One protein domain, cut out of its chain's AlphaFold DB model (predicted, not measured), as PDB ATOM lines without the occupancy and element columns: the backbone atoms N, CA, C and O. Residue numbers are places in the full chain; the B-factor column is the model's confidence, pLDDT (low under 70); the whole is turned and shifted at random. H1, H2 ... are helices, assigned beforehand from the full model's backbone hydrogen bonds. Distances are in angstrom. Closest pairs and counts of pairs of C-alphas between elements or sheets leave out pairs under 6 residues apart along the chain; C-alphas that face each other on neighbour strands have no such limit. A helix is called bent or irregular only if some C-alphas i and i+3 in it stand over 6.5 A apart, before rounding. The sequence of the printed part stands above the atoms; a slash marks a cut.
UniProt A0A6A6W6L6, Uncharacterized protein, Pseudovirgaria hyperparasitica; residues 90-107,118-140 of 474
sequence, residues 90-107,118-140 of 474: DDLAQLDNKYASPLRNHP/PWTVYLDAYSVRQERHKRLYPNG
ATOM      1  N   ASP A  90     104.869  68.048  26.427       53.59
ATOM      2  CA  ASP A  90     105.214  69.049  25.413       53.59
ATOM      3  C   ASP A  90     105.831  68.396  24.175       53.59
ATOM      4  O   ASP A  90     105.529  68.798  23.050       53.59
ATOM      5  N   ASP A  91     106.600  67.320  24.361       55.22
ATOM      6  CA  ASP A  91     107.125  66.516  23.261       55.22
ATOM      7  C   ASP A  91     105.999  65.801  22.512       55.22
ATOM      8  O   ASP A  91     105.954  65.854  21.279       55.22
ATOM      9  N   LEU A  92     105.034  65.202  23.223       52.03
ATOM     10  CA  LEU A  92     103.859  64.597  22.587       52.03
ATOM     11  C   LEU A  92     102.976  65.636  21.881       52.03
ATOM     12  O   LEU A  92     102.513  65.380  20.772       52.03
ATOM     13  N   ALA A  93     102.771  66.813  22.473       58.81
ATOM     14  CA  ALA A  93     101.992  67.894  21.875       58.81
ATOM     15  C   ALA A  93     102.706  68.511  20.660       58.81
ATOM     16  O   ALA A  93     102.057  68.853  19.667       58.81
ATOM     17  N   GLN A  94     104.040  68.616  20.680       57.66
ATOM     18  CA  GLN A  94     104.836  69.005  19.514       57.66
ATOM     19  C   GLN A  94     104.820  67.931  18.426       57.66
ATOM     20  O   GLN A  94     104.757  68.273  17.246       57.66
ATOM     21  N   LEU A  95     104.848  66.647  18.789       53.28
ATOM     22  CA  LEU A  95     104.732  65.527  17.853       53.28
ATOM     23  C   LEU A  95     103.340  65.500  17.202       53.28
ATOM     24  O   LEU A  95     103.252  65.464  15.974       53.28
ATOM     25  N   ASP A  96     102.264  65.649  17.968       58.19
ATOM     26  CA  ASP A  96     100.913  65.757  17.413       58.19
ATOM     27  C   ASP A  96     100.768  67.009  16.535       58.19
ATOM     28  O   ASP A  96     100.251  66.926  15.419       58.19
ATOM     29  N   ASN A  97     101.337  68.149  16.929       61.91
ATOM     30  CA  ASN A  97     101.335  69.338  16.074       61.91
ATOM     31  C   ASN A  97     102.201  69.191  14.812       61.91
ATOM     32  O   ASN A  97     101.883  69.777  13.778       61.91
ATOM     33  N   LYS A  98     103.281  68.406  14.852       63.25
ATOM     34  CA  LYS A  98     104.202  68.225  13.720       63.25
ATOM     35  C   LYS A  98     103.745  67.142  12.747       63.25
ATOM     36  O   LYS A  98     104.030  67.254  11.557       63.25
ATOM     37  N   TYR A  99     103.041  66.118  13.227       55.16
ATOM     38  CA  TYR A  99     102.649  64.953  12.429       55.16
ATOM     39  C   TYR A  99     101.137  64.847  12.207       55.16
ATOM     40  O   TYR A  99     100.726  64.449  11.118       55.16
ATOM     41  N   ALA A 100     100.295  65.262  13.158       56.31
ATOM     42  CA  ALA A 100      98.839  65.231  12.997       56.31
ATOM     43  C   ALA A 100      98.282  66.495  12.315       56.31
ATOM     44  O   ALA A 100      97.338  66.393  11.527       56.31
ATOM     45  N   SER A 101      98.873  67.677  12.528       51.12
ATOM     46  CA  SER A 101      98.409  68.916  11.872       51.12
ATOM     47  C   SER A 101      98.560  68.915  10.341       51.12
ATOM     48  O   SER A 101      97.624  69.349   9.665       51.12
ATOM     49  N   PRO A 102      99.640  68.368   9.740       48.47
ATOM     50  CA  PRO A 102      99.708  68.199   8.286       48.47
ATOM     51  C   PRO A 102      98.661  67.215   7.740       48.47
ATOM     52  O   PRO A 102      98.212  67.370   6.608       48.47
ATOM     53  N   LEU A 103      98.238  66.222   8.533       51.44
ATOM     54  CA  LEU A 103      97.209  65.249   8.138       51.44
ATOM     55  C   LEU A 103      95.795  65.842   8.175       51.44
ATOM     56  O   LEU A 103      94.943  65.435   7.389       51.44
ATOM     57  N   ARG A 104      95.545  66.810   9.064       54.16
ATOM     58  CA  ARG A 104      94.241  67.476   9.199       54.16
ATOM     59  C   ARG A 104      94.044  68.641   8.224       54.16
ATOM     60  O   ARG A 104      92.911  68.904   7.839       54.16
ATOM     61  N   ASN A 105      95.123  69.302   7.793       53.34
ATOM     62  CA  ASN A 105      95.047  70.532   6.990       53.34
ATOM     63  C   ASN A 105      95.293  70.354   5.480       53.34
ATOM     64  O   ASN A 105      95.232  71.338   4.741       53.34
ATOM     65  N   HIS A 106      95.542  69.137   4.983       41.25
ATOM     66  CA  HIS A 106      95.622  68.898   3.540       41.25
ATOM     67  C   HIS A 106      94.253  68.475   2.963       41.25
ATOM     68  O   HIS A 106      93.772  67.391   3.280       41.25
ATOM     69  N   PRO A 107      93.639  69.259   2.048       47.66
ATOM     70  CA  PRO A 107      92.328  68.952   1.451       47.66
ATOM     71  C   PRO A 107      92.341  67.748   0.490       47.66
ATOM     72  O   PRO A 107      91.310  67.368  -0.059       47.66
ATOM     73  N   PRO A 118      96.922  57.694  13.587       63.56
ATOM     74  CA  PRO A 118      98.150  58.346  14.049       63.56
ATOM     75  C   PRO A 118      99.185  57.342  14.576       63.56
ATOM     76  O   PRO A 118     100.374  57.478  14.308       63.56
ATOM     77  N   TRP A 119      98.729  56.269  15.234       64.50
ATOM     78  CA  TRP A 119      99.588  55.196  15.738       64.50
ATOM     79  C   TRP A 119     100.374  54.486  14.630       64.50
ATOM     80  O   TRP A 119     101.566  54.230  14.782       64.50
ATOM     81  N   THR A 120      99.737  54.225  13.482       72.62
ATOM     82  CA  THR A 120     100.438  53.642  12.327       72.62
ATOM     83  C   THR A 120     101.542  54.568  11.812       72.62
ATOM     84  O   THR A 120     102.653  54.109  11.584       72.62
ATOM     85  N   VAL A 121     101.305  55.884  11.774       71.81
ATOM     86  CA  VAL A 121     102.320  56.870  11.357       71.81
ATOM     87  C   VAL A 121     103.528  56.876  12.302       71.81
ATOM     88  O   VAL A 121     104.667  56.948  11.839       71.81
ATOM     89  N   TYR A 122     103.305  56.759  13.615       73.69
ATOM     90  CA  TYR A 122     104.391  56.667  14.595       73.69
ATOM     91  C   TYR A 122     105.229  55.396  14.417       73.69
ATOM     92  O   TYR A 122     106.460  55.476  14.413       73.69
ATOM     93  N   LEU A 123     104.586  54.239  14.235       75.88
ATOM     94  CA  LEU A 123     105.284  52.969  14.018       75.88
ATOM     95  C   LEU A 123     106.116  52.983  12.727       75.88
ATOM     96  O   LEU A 123     107.262  52.529  12.735       75.88
ATOM     97  N   ASP A 124     105.588  53.564  11.651       76.25
ATOM     98  CA  ASP A 124     106.297  53.668  10.374       76.25
ATOM     99  C   ASP A 124     107.452  54.676  10.426       76.25
ATOM    100  O   ASP A 124     108.544  54.423   9.919       76.25
ATOM    101  N   ALA A 125     107.276  55.808  11.111       81.00
ATOM    102  CA  ALA A 125     108.375  56.745  11.333       81.00
ATOM    103  C   ALA A 125     109.505  56.104  12.158       81.00
ATOM    104  O   ALA A 125     110.690  56.349  11.906       81.00
ATOM    105  N   TYR A 126     109.142  55.280  13.140       83.56
ATOM    106  CA  TYR A 126     110.096  54.580  13.985       83.56
ATOM    107  C   TYR A 126     110.845  53.477  13.217       83.56
ATOM    108  O   TYR A 126     112.069  53.391  13.328       83.56
ATOM    109  N   SER A 127     110.162  52.697  12.371       85.44
ATOM    110  CA  SER A 127     110.798  51.667  11.534       85.44
ATOM    111  C   SER A 127     111.794  52.270  10.536       85.44
ATOM    112  O   SER A 127     112.920  51.783  10.410       85.44
ATOM    113  N   VAL A 128     111.455  53.410   9.921       87.94
ATOM    114  CA  VAL A 128     112.367  54.156   9.036       87.94
ATOM    115  C   VAL A 128     113.608  54.646   9.793       87.94
ATOM    116  O   VAL A 128     114.726  54.572   9.273       87.94
ATOM    117  N   ARG A 129     113.456  55.127  11.036       85.75
ATOM    118  CA  ARG A 129     114.600  55.528  11.878       85.75
ATOM    119  C   ARG A 129     115.471  54.337  12.262       85.75
ATOM    120  O   ARG A 129     116.694  54.454  12.197       85.75
ATOM    121  N   GLN A 130     114.864  53.203  12.601       90.44
ATOM    122  CA  GLN A 130     115.580  51.969  12.909       90.44
ATOM    123  C   GLN A 130     116.392  51.480  11.702       90.44
ATOM    124  O   GLN A 130     117.572  51.151  11.839       90.44
ATOM    125  N   GLU A 131     115.803  51.486  10.504       89.56
ATOM    126  CA  GLU A 131     116.499  51.087   9.280       89.56
ATOM    127  C   GLU A 131     117.646  52.049   8.948       89.56
ATOM    128  O   GLU A 131     118.757  51.615   8.633       89.56
ATOM    129  N   ARG A 132     117.426  53.361   9.096       92.44
ATOM    130  CA  ARG A 132     118.483  54.365   8.930       92.44
ATOM    131  C   ARG A 132     119.617  54.168   9.937       92.44
ATOM    132  O   ARG A 132     120.776  54.248   9.543       92.44
ATOM    133  N   HIS A 133     119.306  53.883  11.201       91.81
ATOM    134  CA  HIS A 133     120.312  53.615  12.231       91.81
ATOM    135  C   HIS A 133     121.138  52.372  11.893       91.81
ATOM    136  O   HIS A 133     122.361  52.416  11.953       91.81
ATOM    137  N   LYS A 134     120.487  51.290  11.448       91.81
ATOM    138  CA  LYS A 134     121.168  50.064  11.009       91.81
ATOM    139  C   LYS A 134     122.094  50.307   9.814       91.81
ATOM    140  O   LYS A 134     123.160  49.708   9.735       91.81
ATOM    141  N   ARG A 135     121.702  51.192   8.889       91.00
ATOM    142  CA  ARG A 135     122.535  51.577   7.738       91.00
ATOM    143  C   ARG A 135     123.727  52.448   8.139       91.00
ATOM    144  O   ARG A 135     124.803  52.273   7.582       91.00
ATOM    145  N   LEU A 136     123.539  53.385   9.071       92.38
ATOM    146  CA  LEU A 136     124.596  54.299   9.522       92.38
ATOM    147  C   LEU A 136     125.583  53.632  10.488       92.38
ATOM    148  O   LEU A 136     126.770  53.945  10.460       92.38
ATOM    149  N   TYR A 137     125.102  52.702  11.309       93.81
ATOM    150  CA  TYR A 137     125.879  52.025  12.341       93.81
ATOM    151  C   TYR A 137     125.683  50.505  12.238       93.81
ATOM    152  O   TYR A 137     125.039  49.909  13.101       93.81
ATOM    153  N   PRO A 138     126.232  49.848  11.197       91.50
ATOM    154  CA  PRO A 138     126.035  48.411  10.983       91.50
ATOM    155  C   PRO A 138     126.590  47.550  12.128       91.50
ATOM    156  O   PRO A 138     126.057  46.476  12.387       91.50
ATOM    157  N   ASN A 139     127.607  48.055  12.836       94.69
ATOM    158  CA  ASN A 139     128.223  47.417  14.005       94.69
ATOM    159  C   ASN A 139     127.930  48.174  15.319       94.69
ATOM    160  O   ASN A 139     128.592  47.931  16.326       94.69
ATOM    161  N   GLY A 140     127.007  49.143  15.301       92.81
ATOM    162  CA  GLY A 140     126.636  49.911  16.489       92.81
ATOM    163  C   GLY A 140     125.691  49.144  17.419       92.81
ATOM    164  O   GLY A 140     125.166  48.092  17.040       92.81
TER     165      GLY A 140
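What this domain is: This is residues 90 to 107 and 118 to 140 of the 474 residues of an uncharacterized protein of Pseudovirgaria hyperparasitica (UniProt A0A6A6W6L6). Two helices make a loose, lopsided T: H1 is the crossbar, and H2 starts beside Ala 100 of H1 and runs away from it, with residues 123 to 140 sticking out free. The printed part has 41 residues, with H1 then H2, no named strand, class all helix. It is only just loose, close to extended, with a radius of gyration of the C-alphas of 13.4 A and spans of 42 by 25 by 15 A.

How they stand to each other: H1, residues 90 to 105, has a kink of 32 degrees near residue 99; it is neither bent nor irregular, but only just: C-alphas 98 and 101 are 6.1 A apart. H2, residues 118 to 136, is close to H1 but not clearly touching; the closest C-alphas, of Ala 100 and Pro 118, are 7.0 A apart. Their lines are only just about perpendicular, at 70.1 degrees. Every O i to N i+4 pair is within hydrogen-bond range in H2, and 9 of 12 in H1.

Where its parts are: H1 measures 21.1 A from C-alpha 90 at (105.214, 69.049, 25.413). H2 measures 27.1 A, ending at C-alpha 136 at (124.596, 54.299, 9.522).

The domain as a whole: The farthest C-alphas, of Pro 107 and Asn 139, are 43.7 A apart. Residues 108 to 117 are not printed; C-alphas 107 and 118 are 17.5 A apart across the cut. The pLDDT is under 70 at residues 90 to 107 and 118 to 119.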